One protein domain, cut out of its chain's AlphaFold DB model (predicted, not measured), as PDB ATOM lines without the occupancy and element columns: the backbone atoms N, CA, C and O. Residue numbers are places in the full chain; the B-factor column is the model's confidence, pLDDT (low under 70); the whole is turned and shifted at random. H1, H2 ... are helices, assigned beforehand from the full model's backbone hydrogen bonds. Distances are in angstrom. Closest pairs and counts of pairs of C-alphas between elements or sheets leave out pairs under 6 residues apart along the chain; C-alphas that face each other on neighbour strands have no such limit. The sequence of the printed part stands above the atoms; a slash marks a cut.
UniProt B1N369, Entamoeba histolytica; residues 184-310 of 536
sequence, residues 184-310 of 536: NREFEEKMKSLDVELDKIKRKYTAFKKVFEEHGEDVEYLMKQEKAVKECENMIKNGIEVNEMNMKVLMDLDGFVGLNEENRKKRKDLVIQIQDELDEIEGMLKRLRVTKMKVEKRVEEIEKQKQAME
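This is residues 184 to 310 of the 536 residues of a protein of Entamoeba histolytica (UniProt B1N369). Three long helices, H1, H3 and H4, run side by side as an up-and-down bundle, each running against the one before it, in a rod spanning 73 by 19 by 18 A; short H2, which comes after H1 and before H3 along the chain, packs on H4 near the end of the bundle where H1 ends and H3 begins, and residues 300 to 310 of H4 stick out beyond it. The 127 printed residues, all helix by class, have four named helices, H1 to H4; the whole is loose, radius of gyration of the C-alphas 20.1 A.

H1, residues 184 to 215, kinks by 37 degrees near residue 193 and touches H3, residues 228 to 254, opposite ways at a shallow tilt of 19 degrees; closest C-alphas Tyr 205 and Val 242, 6.2 A. H2, residues 219 to 223, touches H4, residues 261 to 310; closest C-alphas Val 219 and Val 295, 6.1 A. H3 and H4 form a helical hairpin; closest C-alphas Cys 232 and Lys 292, 5.7 A. Every O i to N i+4 pair is within hydrogen-bond range in H2, H3 and H4; 27 of 28 in H1.

H1 begins at C-alpha 184 (120.557, 124.692, 114.311) and spans 44.1 A, H3 40.0 A; H4, 72.9 A, ends at C-alpha 310 (186.307, 149.662, 100.140).

The printed part has no cut, no long link and no residue under pLDDT 70.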
ATOM      1  N   ASN A 184     119.772 125.928 114.278       81.69
ATOM      2  CA  ASN A 184     120.557 124.692 114.311       81.69
ATOM      3  C   ASN A 184     120.797 124.114 112.906       81.69
ATOM      4  O   ASN A 184     121.910 123.664 112.634       81.69
ATOM      5  N   ARG A 185     119.811 124.175 111.999       83.06
ATOM      6  CA  ARG A 185     119.996 123.768 110.595       83.06
ATOM      7  C   ARG A 185     121.025 124.650 109.888       83.06
ATOM      8  O   ARG A 185     121.935 124.126 109.250       83.06
ATOM      9  N   GLU A 186     120.917 125.970 110.040       82.06
ATOM     10  CA  GLU A 186     121.879 126.924 109.471       82.06
ATOM     11  C   GLU A 186     123.295 126.696 110.015       82.06
ATOM     12  O   GLU A 186     124.266 126.730 109.257       82.06
ATOM     13  N   PHE A 187     123.425 126.397 111.311       83.25
ATOM     14  CA  PHE A 187     124.705 126.039 111.915       83.25
ATOM     15  C   PHE A 187     125.275 124.743 111.332       83.25
ATOM     16  O   PHE A 187     126.447 124.708 110.981       83.25
ATOM     17  N   GLU A 188     124.477 123.686 111.174       83.50
ATOM     18  CA  GLU A 188     124.947 122.416 110.603       83.50
ATOM     19  C   GLU A 188     125.352 122.530 109.127       83.50
ATOM     20  O   GLU A 188     126.349 121.937 108.702       83.50
ATOM     21  N   GLU A 189     124.614 123.305 108.334       84.19
ATOM     22  CA  GLU A 189     124.979 123.605 106.947       84.19
ATOM     23  C   GLU A 189     126.271 124.420 106.879       84.19
ATOM     24  O   GLU A 189     127.181 124.089 106.109       84.19
ATOM     25  N   LYS A 190     126.401 125.435 107.740       82.12
ATOM     26  CA  LYS A 190     127.622 126.234 107.830       82.12
ATOM     27  C   LYS A 190     128.803 125.396 108.316       82.12
ATOM     28  O   LYS A 190     129.881 125.535 107.744       82.12
ATOM     29  N   MET A 191     128.611 124.482 109.266       81.50
ATOM     30  CA  MET A 191     129.646 123.566 109.760       81.50
ATOM     31  C   MET A 191     130.231 122.701 108.640       81.50
ATOM     32  O   MET A 191     131.446 122.592 108.543       81.50
ATOM     33  N   LYS A 192     129.407 122.187 107.716       83.31
ATOM     34  CA  LYS A 192     129.908 121.429 106.550       83.31
ATOM     35  C   LYS A 192     130.823 122.266 105.655       83.31
ATOM     36  O   LYS A 192     131.810 121.757 105.129       83.31
ATOM     37  N   SER A 193     130.496 123.546 105.461       83.88
ATOM     38  CA  SER A 193     131.350 124.465 104.695       83.88
ATOM     39  C   SER A 193     132.615 124.857 105.467       83.88
ATOM     40  O   SER A 193     133.703 124.905 104.892       83.88
ATOM     41  N   LEU A 194     132.481 125.067 106.779       84.25
ATOM     42  CA  LEU A 194     133.565 125.418 107.690       84.25
ATOM     43  C   LEU A 194     134.576 124.285 107.838       84.25
ATOM     44  O   LEU A 194     135.760 124.576 107.906       84.25
ATOM     45  N   ASP A 195     134.161 123.020 107.819       80.75
ATOM     46  CA  ASP A 195     135.078 121.876 107.905       80.75
ATOM     47  C   ASP A 195     136.109 121.887 106.764       80.75
ATOM     48  O   ASP A 195     137.300 121.659 106.982       80.75
ATOM     49  N   VAL A 196     135.686 122.247 105.545       84.75
ATOM     50  CA  VAL A 196     136.591 122.383 104.391       84.75
ATOM     51  C   VAL A 196     137.558 123.558 104.577       84.75
ATOM     52  O   VAL A 196     138.743 123.460 104.232       84.75
ATOM     53  N   GLU A 197     137.076 124.677 105.122       83.56
ATOM     54  CA  GLU A 197     137.914 125.841 105.425       83.56
ATOM     55  C   GLU A 197     138.920 125.536 106.543       83.56
ATOM     56  O   GLU A 197     140.109 125.823 106.387       83.56
ATOM     57  N   LEU A 198     138.481 124.877 107.613       85.56
ATOM     58  CA  LEU A 198     139.301 124.428 108.734       85.56
ATOM     59  C   LEU A 198     140.389 123.454 108.285       85.56
ATOM     60  O   LEU A 198     141.534 123.588 108.703       85.56
ATOM     61  N   ASP A 199     140.088 122.522 107.381       87.62
ATOM     62  CA  ASP A 199     141.095 121.622 106.810       87.62
ATOM     63  C   ASP A 199     142.165 122.383 106.019       87.62
ATOM     64  O   ASP A 199     143.364 122.090 106.106       87.62
ATOM     65  N   LYS A 200     141.753 123.390 105.244       88.62
ATOM     66  CA  LYS A 200     142.681 124.248 104.498       88.62
ATOM     67  C   LYS A 200     143.561 125.065 105.442       88.62
ATOM     68  O   LYS A 200     144.769 125.167 105.207       88.62
ATOM     69  N   ILE A 201     142.970 125.619 106.495       88.31
ATOM     70  CA  ILE A 201     143.665 126.348 107.555       88.31
ATOM     71  C   ILE A 201     144.674 125.427 108.243       88.31
ATOM     72  O   ILE A 201     145.859 125.752 108.253       88.31
ATOM     73  N   LYS A 202     144.261 124.236 108.692       89.50
ATOM     74  CA  LYS A 202     145.130 123.240 109.342       89.50
ATOM     75  C   LYS A 202     146.317 122.843 108.476       89.50
ATOM     76  O   LYS A 202     147.439 122.752 108.973       89.50
ATOM     77  N   ARG A 203     146.123 122.647 107.167       90.12
ATOM     78  CA  ARG A 203     147.233 122.354 106.240       90.12
ATOM     79  C   ARG A 203     148.230 123.507 106.174       90.12
ATOM     80  O   ARG A 203     149.435 123.267 106.234       90.12
ATOM     81  N   LYS A 204     147.743 124.747 106.070       89.88
ATOM     82  CA  LYS A 204     148.610 125.933 106.052       89.88
ATOM     83  C   LYS A 204     149.318 126.145 107.387       89.88
ATOM     84  O   LYS A 204     150.513 126.417 107.382       89.88
ATOM     85  N   TYR A 205     148.613 125.960 108.499       90.88
ATOM     86  CA  TYR A 205     149.170 125.999 109.844       90.88
ATOM     87  C   TYR A 205     150.298 124.978 110.004       90.88
ATOM     88  O   TYR A 205     151.404 125.336 110.395       90.88
ATOM     89  N   THR A 206     150.065 123.729 109.598       90.88
ATOM     90  CA  THR A 206     151.065 122.655 109.678       90.88
ATOM     91  C   THR A 206     152.288 122.953 108.812       90.88
ATOM     92  O   THR A 206     153.421 122.752 109.244       90.88
ATOM     93  N   ALA A 207     152.078 123.469 107.596       89.50
ATOM     94  CA  ALA A 207     153.173 123.882 106.725       89.50
ATOM     95  C   ALA A 207     153.983 125.036 107.339       89.50
ATOM     96  O   ALA A 207     155.209 124.979 107.354       89.50
ATOM     97  N   PHE A 208     153.309 126.051 107.885       90.50
ATOM     98  CA  PHE A 208     153.952 127.169 108.572       90.50
ATOM     99  C   PHE A 208     154.752 126.701 109.792       90.50
ATOM    100  O   PHE A 208     155.932 127.028 109.902       90.50
ATOM    101  N   LYS A 209     154.141 125.894 110.664       91.38
ATOM    102  CA  LYS A 209     154.769 125.357 111.873       91.38
ATOM    103  C   LYS A 209     156.013 124.541 111.547       91.38
ATOM    104  O   LYS A 209     157.054 124.774 112.145       91.38
ATOM    105  N   LYS A 210     155.947 123.667 110.540       91.62
ATOM    106  CA  LYS A 210     157.106 122.885 110.095       91.62
ATOM    107  C   LYS A 210     158.269 123.778 109.656       91.62
ATOM    108  O   LYS A 210     159.390 123.597 110.112       91.62
ATOM    109  N   VAL A 211     158.000 124.766 108.803       87.50
ATOM    110  CA  VAL A 211     159.040 125.690 108.319       87.50
ATOM    111  C   VAL A 211     159.597 126.537 109.472       87.50
ATOM    112  O   VAL A 211     160.796 126.806 109.525       87.50
ATOM    113  N   PHE A 212     158.748 126.932 110.425       90.06
ATOM    114  CA  PHE A 212     159.180 127.625 111.637       90.06
ATOM    115  C   PHE A 212     160.083 126.748 112.521       90.06
ATOM    116  O   PHE A 212     161.132 127.218 112.949       90.06
ATOM    117  N   GLU A 213     159.716 125.495 112.776       89.44
ATOM    118  CA  GLU A 213     160.509 124.570 113.597       89.44
ATOM    119  C   GLU A 213     161.857 124.229 112.949       89.44
ATOM    120  O   GLU A 213     162.862 124.106 113.645       89.44
ATOM    121  N   GLU A 214     161.900 124.117 111.619       86.69
ATOM    122  CA  GLU A 214     163.129 123.814 110.883       86.69
ATOM    123  C   GLU A 214     164.079 125.022 110.803       86.69
ATOM    124  O   GLU A 214     165.296 124.857 110.909       86.69
ATOM    125  N   HIS A 215     163.550 126.234 110.592       84.50
ATOM    126  CA  HIS A 215     164.365 127.386 110.172       84.50
ATOM    127  C   HIS A 215     164.021 128.723 110.844       84.50
ATOM    128  O   HIS A 215     164.775 129.685 110.715       84.50
ATOM    129  N   GLY A 216     162.906 128.823 111.569       76.50
ATOM    130  CA  GLY A 216     162.377 130.095 112.079       76.50
ATOM    131  C   GLY A 216     163.244 130.782 113.136       76.50
ATOM    132  O   GLY A 216     163.171 132.002 113.308       76.50
ATOM    133  N   GLU A 217     164.096 130.026 113.826       85.50
ATOM    134  CA  GLU A 217     165.041 130.554 114.821       85.50
ATOM    135  C   GLU A 217     166.508 130.446 114.376       85.50
ATOM    136  O   GLU A 217     167.397 131.009 115.023       85.50
ATOM    137  N   ASP A 218     166.772 129.791 113.243       86.12
ATOM    138  CA  ASP A 218     168.123 129.586 112.731       86.12
ATOM    139  C   ASP A 218     168.588 130.789 111.897       86.12
ATOM    140  O   ASP A 218     168.449 130.869 110.672       86.12
ATOM    141  N   VAL A 219     169.192 131.748 112.600       81.75
ATOM    142  CA  VAL A 219     169.806 132.937 111.999       81.75
ATOM    143  C   VAL A 219     170.906 132.552 111.001       81.75
ATOM    144  O   VAL A 219     171.101 133.259 110.018       81.75
ATOM    145  N   GLU A 220     171.652 131.468 111.222       82.75
ATOM    146  CA  GLU A 220     172.748 131.076 110.329       82.75
ATOM    147  C   GLU A 220     172.231 130.495 109.019       82.75
ATOM    148  O   GLU A 220     172.751 130.831 107.953       82.75
ATOM    149  N   TYR A 221     171.185 129.673 109.081       85.56
ATOM    150  CA  TYR A 221     170.477 129.197 107.899       85.56
ATOM    151  C   TYR A 221     169.932 130.364 107.073       85.56
ATOM    152  O   TYR A 221     170.174 130.436 105.867       85.56
ATOM    153  N   LEU A 222     169.260 131.318 107.721       81.75
ATOM    154  CA  LEU A 222     168.674 132.474 107.039       81.75
ATOM    155  C   LEU A 222     169.746 133.358 106.389       81.75
ATOM    156  O   LEU A 222     169.554 133.820 105.267       81.75
ATOM    157  N   MET A 223     170.904 133.537 107.032       80.88
ATOM    158  CA  MET A 223     172.031 134.302 106.478       80.88
ATOM    159  C   MET A 223     172.702 133.637 105.265       80.88
ATOM    160  O   MET A 223     173.379 134.327 104.506       80.88
ATOM    161  N   LYS A 224     172.524 132.324 105.054       84.81
ATOM    162  CA  LYS A 224     172.998 131.628 103.839       84.81
ATOM    163  C   LYS A 224     172.117 131.901 102.619       84.81
ATOM    164  O   LYS A 224     172.546 131.641 101.497       84.81
ATOM    165  N   GLN A 225     170.901 132.403 102.821       81.06
ATOM    166  CA  GLN A 225     169.985 132.725 101.733       81.06
ATOM    167  C   GLN A 225     170.387 134.035 101.047       81.06
ATOM    168  O   GLN A 225     170.821 134.985 101.697       81.06
ATOM    169  N   GLU A 226     170.163 134.126  99.732       73.88
ATOM    170  CA  GLU A 226     170.493 135.318  98.928       73.88
ATOM    171  C   GLU A 226     169.816 136.594  99.472       73.88
ATOM    172  O   GLU A 226     170.340 137.700  99.342       73.88
ATOM    173  N   LYS A 227     168.635 136.449 100.094       82.88
ATOM    174  CA  LYS A 227     167.844 137.548 100.672       82.88
ATOM    175  C   LYS A 227     167.314 137.195 102.065       82.88
ATOM    176  O   LYS A 227     166.104 137.131 102.270       82.88
ATOM    177  N   ALA A 228     168.227 137.029 103.022       80.81
ATOM    178  CA  ALA A 228     167.955 136.628 104.409       80.81
ATOM    179  C   ALA A 228     166.769 137.354 105.084       80.81
ATOM    180  O   ALA A 228     165.877 136.719 105.645       80.81
ATOM    181  N   VAL A 229     166.713 138.690 104.991       83.12
ATOM    182  CA  VAL A 229     165.638 139.495 105.611       83.12
ATOM    183  C   VAL A 229     164.279 139.226 104.957       83.12
ATOM    184  O   VAL A 229     163.273 139.114 105.655       83.12
ATOM    185  N   LYS A 230     164.240 139.070 103.627       86.50
ATOM    186  CA  LYS A 230     162.985 138.808 102.906       86.50
ATOM    187  C   LYS A 230     162.409 137.441 103.239       86.50
ATOM    188  O   LYS A 230     161.195 137.299 103.289       86.50
ATOM    189  N   GLU A 231     163.265 136.456 103.475       84.75
ATOM    190  CA  GLU A 231     162.798 135.127 103.860       84.75
ATOM    191  C   GLU A 231     162.115 135.159 105.232       84.75
ATOM    192  O   GLU A 231     161.006 134.649 105.386       84.75
ATOM    193  N   CYS A 232     162.685 135.899 106.190       83.25
ATOM    194  CA  CYS A 232     162.033 136.153 107.476       83.25
ATOM    195  C   CYS A 232     160.677 136.860 107.304       83.25
ATOM    196  O   CYS A 232     159.701 136.516 107.969       83.25
ATOM    197  N   GLU A 233     160.598 137.852 106.412       87.00
ATOM    198  CA  GLU A 233     159.350 138.566 106.112       87.00
ATOM    199  C   GLU A 233     158.284 137.655 105.504       87.00
ATOM    200  O   GLU A 233     157.117 137.754 105.885       87.00
ATOM    201  N   ASN A 234     158.675 136.750 104.608       88.25
ATOM    202  CA  ASN A 234     157.772 135.769 104.014       88.25
ATOM    203  C   ASN A 234     157.210 134.819 105.078       88.25
ATOM    204  O   ASN A 234     156.000 134.604 105.124       88.25
ATOM    205  N   MET A 235     158.058 134.303 105.974       86.69
ATOM    206  CA  MET A 235     157.616 133.444 107.079       86.69
ATOM    207  C   MET A 235     156.646 134.181 108.011       86.69
ATOM    208  O   MET A 235     155.590 133.646 108.346       86.69
ATOM    209  N   ILE A 236     156.953 135.432 108.376       88.50
ATOM    210  CA  ILE A 236     156.062 136.274 109.192       88.50
ATOM    211  C   ILE A 236     154.720 136.487 108.486       88.50
ATOM    212  O   ILE A 236     153.671 136.356 109.111       88.50
ATOM    213  N   LYS A 237     154.737 136.790 107.184       91.19
ATOM    214  CA  LYS A 237     153.520 136.996 106.397       91.19
ATOM    215  C   LYS A 237     152.648 135.740 106.364       91.19
ATOM    216  O   LYS A 237     151.444 135.849 106.563       91.19
ATOM    217  N   ASN A 238     153.250 134.568 106.165       88.69
ATOM    218  CA  ASN A 238     152.524 133.298 106.159       88.69
ATOM    219  C   ASN A 238     151.872 133.019 107.521       88.69
ATOM    220  O   ASN A 238     150.713 132.618 107.566       88.69
ATOM    221  N   GLY A 239     152.578 133.278 108.627       87.19
ATOM    222  CA  GLY A 239     152.004 133.142 109.968       87.19
ATOM    223  C   GLY A 239     150.840 134.109 110.215       87.19
ATOM    224  O   GLY A 239     149.813 133.695 110.741       87.19
ATOM    225  N   ILE A 240     150.953 135.371 109.774       87.25
ATOM    226  CA  ILE A 240     149.859 136.357 109.857       87.25
ATOM    227  C   ILE A 240     148.642 135.898 109.048       87.25
ATOM    228  O   ILE A 240     147.529 135.966 109.553       87.25
ATOM    229  N   GLU A 241     148.844 135.385 107.831       90.00
ATOM    230  CA  GLU A 241     147.747 134.904 106.986       90.00
ATOM    231  C   GLU A 241     146.964 133.773 107.673       90.00
ATOM    232  O   GLU A 241     145.735 133.807 107.705       90.00
ATOM    233  N   VAL A 242     147.660 132.789 108.262       89.69
ATOM    234  CA  VAL A 242     147.014 131.706 109.033       89.69
ATOM    235  C   VAL A 242     146.250 132.264 110.234       89.69
ATOM    236  O   VAL A 242     145.108 131.867 110.460       89.69
ATOM    237  N   ASN A 243     146.831 133.234 110.942       87.06
ATOM    238  CA  ASN A 243     146.195 133.906 112.073       87.06
ATOM    239  C   ASN A 243     144.893 134.624 111.667       87.06
ATOM    240  O   ASN A 243     143.873 134.502 112.338       87.06
ATOM    241  N   GLU A 244     144.902 135.343 110.540       87.12
ATOM    242  CA  GLU A 244     143.727 136.043 110.002       87.12
ATOM    243  C   GLU A 244     142.613 135.074 109.593       87.12
ATOM    244  O   GLU A 244     141.442 135.326 109.880       87.12
ATOM    245  N   MET A 245     142.963 133.943 108.967       86.44
ATOM    246  CA  MET A 245     141.979 132.911 108.624       86.44
ATOM    247  C   MET A 245     141.332 132.311 109.881       86.44
ATOM    248  O   MET A 245     140.112 132.164 109.914       86.44
ATOM    249  N   ASN A 246     142.116 132.042 110.929       82.88
ATOM    250  CA  ASN A 246     141.602 131.571 112.219       82.88
ATOM    251  C   ASN A 246     140.668 132.595 112.888       82.88
ATOM    252  O   ASN A 246     139.593 132.231 113.364       82.88
ATOM    253  N   MET A 247     141.017 133.888 112.869       83.81
ATOM    254  CA  MET A 247     140.146 134.943 113.404       83.81
ATOM    255  C   MET A 247     138.816 135.048 112.652       83.81
ATOM    256  O   MET A 247     137.777 135.241 113.280       83.81
ATOM    257  N   LYS A 248     138.828 134.895 111.322       86.69
ATOM    258  CA  LYS A 248     137.599 134.913 110.519       86.69
ATOM    259  C   LYS A 248     136.645 133.790 110.935       86.69
ATOM    260  O   LYS A 248     135.456 134.037 111.093       86.69
ATOM    261  N   VAL A 249     137.170 132.584 111.160       82.62
ATOM    262  CA  VAL A 249     136.351 131.454 111.617       82.62
ATOM    263  C   VAL A 249     135.754 131.722 113.001       82.62
ATOM    264  O   VAL A 249     134.579 131.440 113.210       82.62
ATOM    265  N   LEU A 250     136.510 132.313 113.934       81.19
ATOM    266  CA  LEU A 250     135.964 132.688 115.246       81.19
ATOM    267  C   LEU A 250     134.806 133.687 115.136       81.19
ATOM    268  O   LEU A 250     133.779 133.489 115.780       81.19
ATOM    269  N   MET A 251     134.938 134.716 114.293       80.12
ATOM    270  CA  MET A 251     133.866 135.695 114.069       80.12
ATOM    271  C   MET A 251     132.607 135.047 113.479       80.12
ATOM    272  O   MET A 251     131.498 135.364 113.909       80.12
ATOM    273  N   ASP A 252     132.769 134.113 112.535       81.25
ATOM    274  CA  ASP A 252     131.654 133.356 111.957       81.25
ATOM    275  C   ASP A 252     130.957 132.481 113.020       81.25
ATOM    276  O   ASP A 252     129.729 132.387 113.034       81.25
ATOM    277  N   LEU A 253     131.714 131.864 113.937       80.44
ATOM    278  CA  LEU A 253     131.169 131.028 115.018       80.44
ATOM    279  C   LEU A 253     130.434 131.839 116.096       80.44
ATOM    280  O   LEU A 253     129.444 131.350 116.650       80.44
ATOM    281  N   ASP A 254     130.884 133.062 116.382       76.44
ATOM    282  CA  ASP A 254     130.254 133.960 117.359       76.44
ATOM    283  C   ASP A 254     128.854 134.427 116.922       76.44
ATOM    284  O   ASP A 254     128.005 134.710 117.771       76.44
ATOM    285  N   GLY A 255     128.576 134.445 115.613       77.06
ATOM    286  CA  GLY A 255     127.278 134.838 115.053       77.06
ATOM    287  C   GLY A 255     126.115 133.891 115.379       77.06
ATOM    288  O   GLY A 255     124.955 134.289 115.284       77.06
ATOM    289  N   PHE A 256     126.391 132.653 115.800       77.94
ATOM    290  CA  PHE A 256     125.353 131.659 116.082       77.94
ATOM    291  C   PHE A 256     124.905 131.706 117.546       77.94
ATOM    292  O   PHE A 256     125.580 131.181 118.432       77.94
ATOM    293  N   VAL A 257     123.735 132.293 117.816       72.88
ATOM    294  CA  VAL A 257     123.122 132.388 119.156       72.88
ATOM    295  C   VAL A 257     121.848 131.542 119.203       72.88
ATOM    296  O   VAL A 257     121.072 131.561 118.262       72.88
ATOM    297  N   GLY A 258     121.609 130.811 120.299       74.88
ATOM    298  CA  GLY A 258     120.411 129.960 120.437       74.88
ATOM    299  C   GLY A 258     120.568 128.527 119.910       74.88
ATOM    300  O   GLY A 258     119.579 127.888 119.583       74.88
ATOM    301  N   LEU A 259     121.804 128.020 119.833       81.00
ATOM    302  CA  LEU A 259     122.089 126.626 119.471       81.00
ATOM    303  C   LEU A 259     121.613 125.640 120.544       81.00
ATOM    304  O   LEU A 259     121.693 125.934 121.743       81.00
ATOM    305  N   ASN A 260     121.244 124.435 120.104       81.12
ATOM    306  CA  ASN A 260     120.974 123.312 120.997       81.12
ATOM    307  C   ASN A 260     122.248 122.892 121.765       81.12
ATOM    308  O   ASN A 260     123.370 123.302 121.449       81.12
ATOM    309  N   GLU A 261     122.093 122.064 122.798       83.12
ATOM    310  CA  GLU A 261     123.200 121.696 123.689       83.12
ATOM    311  C   GLU A 261     124.361 120.985 122.962       83.12
ATOM    312  O   GLU A 261     125.532 121.227 123.270       83.12
ATOM    313  N   GLU A 262     124.058 120.175 121.944       84.38
ATOM    314  CA  GLU A 262     125.057 119.452 121.153       84.38
ATOM    315  C   GLU A 262     125.897 120.398 120.279       84.38
ATOM    316  O   GLU A 262     127.131 120.377 120.332       84.38
ATOM    317  N   ASN A 263     125.247 121.277 119.515       82.44
ATOM    318  CA  ASN A 263     125.906 122.242 118.638       82.44
ATOM    319  C   ASN A 263     126.636 123.324 119.435       82.44
ATOM    320  O   ASN A 263     127.729 123.749 119.055       82.44
ATOM    321  N   ARG A 264     126.112 123.699 120.607       82.00
ATOM    322  CA  ARG A 264     126.804 124.587 121.547       82.00
ATOM    323  C   ARG A 264     128.122 123.989 122.029       82.00
ATOM    324  O   ARG A 264     129.107 124.720 122.149       82.00
ATOM    325  N   LYS A 265     128.149 122.679 122.293       86.62
ATOM    326  CA  LYS A 265     129.371 121.963 122.669       86.62
ATOM    327  C   LYS A 265     130.361 121.900 121.503       86.62
ATOM    328  O   LYS A 265     131.499 122.311 121.689       86.62
ATOM    329  N   LYS A 266     129.916 121.509 120.300       84.88
ATOM    330  CA  LYS A 266     130.760 121.486 119.086       84.88
ATOM    331  C   LYS A 266     131.391 122.851 118.800       84.88
ATOM    332  O   LYS A 266     132.598 122.941 118.600       84.88
ATOM    333  N   ARG A 267     130.591 123.923 118.856       85.56
ATOM    334  CA  ARG A 267     131.072 125.304 118.708       85.56
ATOM    335  C   ARG A 267     132.125 125.641 119.762       85.56
ATOM    336  O   ARG A 267     133.158 126.204 119.428       85.56
ATOM    337  N   LYS A 268     131.872 125.307 121.032       85.25
ATOM    338  CA  LYS A 268     132.806 125.585 122.131       85.25
ATOM    339  C   LYS A 268     134.142 124.865 121.940       85.25
ATOM    340  O   LYS A 268     135.179 125.499 122.104       85.25
ATOM    341  N   ASP A 269     134.114 123.584 121.592       85.94
ATOM    342  CA  ASP A 269     135.325 122.786 121.384       85.94
ATOM    343  C   ASP A 269     136.154 123.343 120.212       85.94
ATOM    344  O   ASP A 269     137.372 123.480 120.319       85.94
ATOM    345  N   LEU A 270     135.485 123.762 119.130       85.38
ATOM    346  CA  LEU A 270     136.133 124.384 117.977       85.38
ATOM    347  C   LEU A 270     136.741 125.758 118.306       85.38
ATOM    348  O   LEU A 270     137.864 126.042 117.899       85.38
ATOM    349  N   VAL A 271     136.030 126.593 119.069       84.75
ATOM    350  CA  VAL A 271     136.539 127.901 119.518       84.75
ATOM    351  C   VAL A 271     137.802 127.736 120.360       84.75
ATOM    352  O   VAL A 271     138.774 128.445 120.118       84.75
ATOM    353  N   ILE A 272     137.814 126.785 121.301       84.06
ATOM    354  CA  ILE A 272     138.992 126.504 122.135       84.06
ATOM    355  C   ILE A 272     140.169 126.069 121.257       84.06
ATOM    356  O   ILE A 272     141.253 126.631 121.378       84.06
ATOM    357  N   GLN A 273     139.944 125.135 120.325       87.25
ATOM    358  CA  GLN A 273     140.996 124.690 119.410       87.25
ATOM    359  C   GLN A 273     141.600 125.857 118.613       87.25
ATOM    360  O   GLN A 273     142.819 125.964 118.503       87.25
ATOM    361  N   ILE A 274     140.762 126.727 118.044       87.50
ATOM    362  CA  ILE A 274     141.245 127.852 117.237       87.50
ATOM    363  C   ILE A 274     141.989 128.870 118.111       87.50
ATOM    364  O   ILE A 274     142.996 129.415 117.671       87.50
ATOM    365  N   GLN A 275     141.528 129.118 119.341       82.19
ATOM    366  CA  GLN A 275     142.213 130.003 120.288       82.19
ATOM    367  C   GLN A 275     143.607 129.480 120.655       82.19
ATOM    368  O   GLN A 275     144.567 130.246 120.587       82.19
ATOM    369  N   ASP A 276     143.742 128.183 120.937       87.75
ATOM    370  CA  ASP A 276     145.043 127.563 121.213       87.75
ATOM    371  C   ASP A 276     145.995 127.689 120.004       87.75
ATOM    372  O   ASP A 276     147.172 128.025 120.155       87.75
ATOM    373  N   GLU A 277     145.485 127.472 118.782       87.44
ATOM    374  CA  GLU A 277     146.263 127.643 117.547       87.44
ATOM    375  C   GLU A 277     146.679 129.110 117.318       87.44
ATOM    376  O   GLU A 277     147.814 129.366 116.906       87.44
ATOM    377  N   LEU A 278     145.802 130.083 117.597       84.62
ATOM    378  CA  LEU A 278     146.115 131.518 117.508       84.62
ATOM    379  C   LEU A 278     147.241 131.909 118.476       84.62
ATOM    380  O   LEU A 278     148.198 132.569 118.064       84.62
ATOM    381  N   ASP A 279     147.163 131.464 119.730       86.69
ATOM    382  CA  ASP A 279     148.181 131.745 120.745       86.69
ATOM    383  C   ASP A 279     149.545 131.149 120.352       86.69
ATOM    384  O   ASP A 279     150.593 131.798 120.492       86.69
ATOM    385  N   GLU A 280     149.553 129.932 119.796       90.62
ATOM    386  CA  GLU A 280     150.771 129.281 119.312       90.62
ATOM    387  C   GLU A 280     151.391 130.043 118.125       90.62
ATOM    388  O   GLU A 280     152.603 130.311 118.113       90.62
ATOM    389  N   ILE A 281     150.569 130.462 117.152       88.38
ATOM    390  CA  ILE A 281     150.994 131.285 116.006       88.38
ATOM    391  C   ILE A 281     151.554 132.624 116.477       88.38
ATOM    392  O   ILE A 281     152.623 133.035 116.016       88.38
ATOM    393  N   GLU A 282     150.891 133.302 117.411       87.06
ATOM    394  CA  GLU A 282     151.367 134.581 117.931       87.06
ATOM    395  C   GLU A 282     152.720 134.425 118.642       87.06
ATOM    396  O   GLU A 282     153.631 135.244 118.460       87.06
ATOM    397  N   GLY A 283     152.895 133.334 119.396       86.69
ATOM    398  CA  GLY A 283     154.171 132.955 119.997       86.69
ATOM    399  C   GLY A 283     155.281 132.771 118.958       86.69
ATOM    400  O   GLY A 283     156.362 133.353 119.097       86.69
ATOM    401  N   MET A 284     155.013 132.020 117.886       89.81
ATOM    402  CA  MET A 284     155.957 131.823 116.776       89.81
ATOM    403  C   MET A 284     156.287 133.137 116.055       89.81
ATOM    404  O   MET A 284     157.456 133.433 115.802       89.81
ATOM    405  N   LEU A 285     155.286 133.978 115.781       88.00
ATOM    406  CA  LEU A 285     155.465 135.282 115.135       88.00
ATOM    407  C   LEU A 285     156.336 136.226 115.968       88.00
ATOM    408  O   LEU A 285     157.193 136.920 115.416       88.00
ATOM    409  N   LYS A 286     156.159 136.249 117.295       89.44
ATOM    410  CA  LYS A 286     157.022 137.019 118.205       89.44
ATOM    411  C   LYS A 286     158.478 136.567 118.089       89.44
ATOM    412  O   LYS A 286     159.360 137.416 117.944       89.44
ATOM    413  N   ARG A 287     158.732 135.254 118.080       89.56
ATOM    414  CA  ARG A 287     160.090 134.704 117.922       89.56
ATOM    415  C   ARG A 287     160.679 135.014 116.542       89.56
ATOM    416  O   ARG A 287     161.795 135.522 116.481       89.56
ATOM    417  N   LEU A 288     159.906 134.874 115.461       88.88
ATOM    418  CA  LEU A 288     160.331 135.256 114.104       88.88
ATOM    419  C   LEU A 288     160.719 136.730 113.989       88.88
ATOM    420  O   LEU A 288     161.703 137.055 113.328       88.88
ATOM    421  N   ARG A 289     159.979 137.641 114.631       88.75
ATOM    422  CA  ARG A 289     160.323 139.074 114.641       88.75
ATOM    423  C   ARG A 289     161.665 139.328 115.329       88.75
ATOM    424  O   ARG A 289     162.445 140.151 114.855       88.75
ATOM    425  N   VAL A 290     161.965 138.597 116.403       88.94
ATOM    426  CA  VAL A 290     163.277 138.657 117.065       88.94
ATOM    427  C   VAL A 290     164.373 138.100 116.154       88.94
ATOM    428  O   VAL A 290     165.431 138.720 116.039       88.94
ATOM    429  N   THR A 291     164.133 136.972 115.476       86.69
ATOM    430  CA  THR A 291     165.066 136.412 114.483       86.69
ATOM    431  C   THR A 291     165.334 137.410 113.359       86.69
ATOM    432  O   THR A 291     166.495 137.691 113.069       86.69
ATOM    433  N   LYS A 292     164.286 138.030 112.800       88.25
ATOM    434  CA  LYS A 292     164.393 139.078 111.775       88.25
ATOM    435  C   LYS A 292     165.300 140.218 112.239       88.25
ATOM    436  O   LYS A 292     166.243 140.557 111.535       88.25
ATOM    437  N   MET A 293     165.087 140.734 113.451       89.19
ATOM    438  CA  MET A 293     165.921 141.803 114.006       89.19
ATOM    439  C   MET A 293     167.399 141.387 114.140       89.19
ATOM    440  O   MET A 293     168.298 142.198 113.924       89.19
ATOM    441  N   LYS A 294     167.686 140.126 114.497       89.00
ATOM    442  CA  LYS A 294     169.067 139.604 114.551       89.00
ATOM    443  C   LYS A 294     169.693 139.492 113.156       89.00
ATOM    444  O   LYS A 294     170.867 139.822 112.998       89.00
ATOM    445  N   VAL A 295     168.925 139.035 112.166       88.62
ATOM    446  CA  VAL A 295     169.354 138.942 110.762       88.62
ATOM    447  C   VAL A 295     169.650 140.334 110.202       88.62
ATOM    448  O   VAL A 295     170.718 140.533 109.637       88.62
ATOM    449  N   GLU A 296     168.768 141.310 110.421       88.81
ATOM    450  CA  GLU A 296     168.963 142.703 109.988       88.81
ATOM    451  C   GLU A 296     170.256 143.297 110.552       88.81
ATOM    452  O   GLU A 296     171.076 143.802 109.789       88.81
ATOM    453  N   LYS A 297     170.508 143.131 111.858       89.44
ATOM    454  CA  LYS A 297     171.762 143.585 112.481       89.44
ATOM    455  C   LYS A 297     173.001 142.961 111.840       89.44
ATOM    456  O   LYS A 297     173.957 143.672 111.550       89.44
ATOM    457  N   ARG A 298     172.987 141.648 111.580       87.94
ATOM    458  CA  ARG A 298     174.113 140.968 110.913       87.94
ATOM    459  C   ARG A 298     174.311 141.448 109.476       87.94
ATOM    460  O   ARG A 298     175.450 141.579 109.039       87.94
ATOM    461  N   VAL A 299     173.232 141.704 108.738       87.44
ATOM    462  CA  VAL A 299     173.312 142.251 107.376       87.44
ATOM    463  C   VAL A 299     173.932 143.650 107.398       87.44
ATOM    464  O   VAL A 299     174.872 143.898 106.647       87.44
ATOM    465  N   GLU A 300     173.492 144.522 108.306       88.12
ATOM    466  CA  GLU A 300     174.070 145.862 108.478       88.12
ATOM    467  C   GLU A 300     175.556 145.819 108.869       88.12
ATOM    468  O   GLU A 300     176.355 146.614 108.373       88.12
ATOM    469  N   GLU A 301     175.954 144.897 109.750       90.44
ATOM    470  CA  GLU A 301     177.358 144.704 110.133       90.44
ATOM    471  C   GLU A 301     178.224 144.290 108.935       90.44
ATOM    472  O   GLU A 301     179.306 144.848 108.738       90.44
ATOM    473  N   ILE A 302     177.742 143.364 108.100       87.25
ATOM    474  CA  ILE A 302     178.441 142.931 106.880       87.25
ATOM    475  C   ILE A 302     178.550 144.082 105.874       87.25
ATOM    476  O   ILE A 302     179.595 144.250 105.242       87.25
ATOM    477  N   GLU A 303     177.502 144.890 105.714       86.81
ATOM    478  CA  GLU A 303     177.527 146.061 104.831       86.81
ATOM    479  C   GLU A 303     178.529 147.117 105.309       86.81
ATOM    480  O   GLU A 303     179.332 147.598 104.508       86.81
ATOM    481  N   LYS A 304     178.567 147.408 106.615       89.50
ATOM    482  CA  LYS A 304     179.560 148.322 107.206       89.50
ATOM    483  C   LYS A 304     180.989 147.816 107.031       89.50
ATOM    484  O   LYS A 304     181.872 148.600 106.700       89.50
ATOM    485  N   GLN A 305     181.226 146.515 107.216       87.62
ATOM    486  CA  GLN A 305     182.546 145.919 106.987       87.62
ATOM    487  C   GLN A 305     182.978 146.038 105.521       87.62
ATOM    488  O   GLN A 305     184.120 146.402 105.253       87.62
ATOM    489  N   LYS A 306     182.068 145.796 104.570       87.06
ATOM    490  CA  LYS A 306     182.351 145.977 103.138       87.06
ATOM    491  C   LYS A 306     182.688 147.427 102.796       87.06
ATOM    492  O   LYS A 306     183.664 147.655 102.092       87.06
ATOM    493  N   GLN A 307     181.930 148.387 103.324       86.00
ATOM    494  CA  GLN A 307     182.192 149.815 103.113       86.00
ATOM    495  C   GLN A 307     183.545 150.236 103.694       86.00
ATOM    496  O   GLN A 307     184.318 150.902 103.011       86.00
ATOM    497  N   ALA A 308     183.872 149.795 104.912       89.56
ATOM    498  CA  ALA A 308     185.159 150.094 105.536       89.56
ATOM    499  C   ALA A 308     186.343 149.525 104.735       89.56
ATOM    500  O   ALA A 308     187.347 150.212 104.556       89.56
ATOM    501  N   MET A 309     186.220 148.298 104.212       86.00
ATOM    502  CA  MET A 309     187.245 147.717 103.338       86.00
ATOM    503  C   MET A 309     187.392 148.491 102.022       86.00
ATOM    504  O   MET A 309     188.515 148.745 101.598       86.00
ATOM    505  N   GLU A 310     186.285 148.895 101.394       86.06
ATOM    506  CA  GLU A 310     186.307 149.662 100.140       86.06
ATOM    507  C   GLU A 310     186.922 151.062 100.335       86.06
ATOM    508  O   GLU A 310     187.675 151.544  99.488       86.06
TER     509      GLU A 310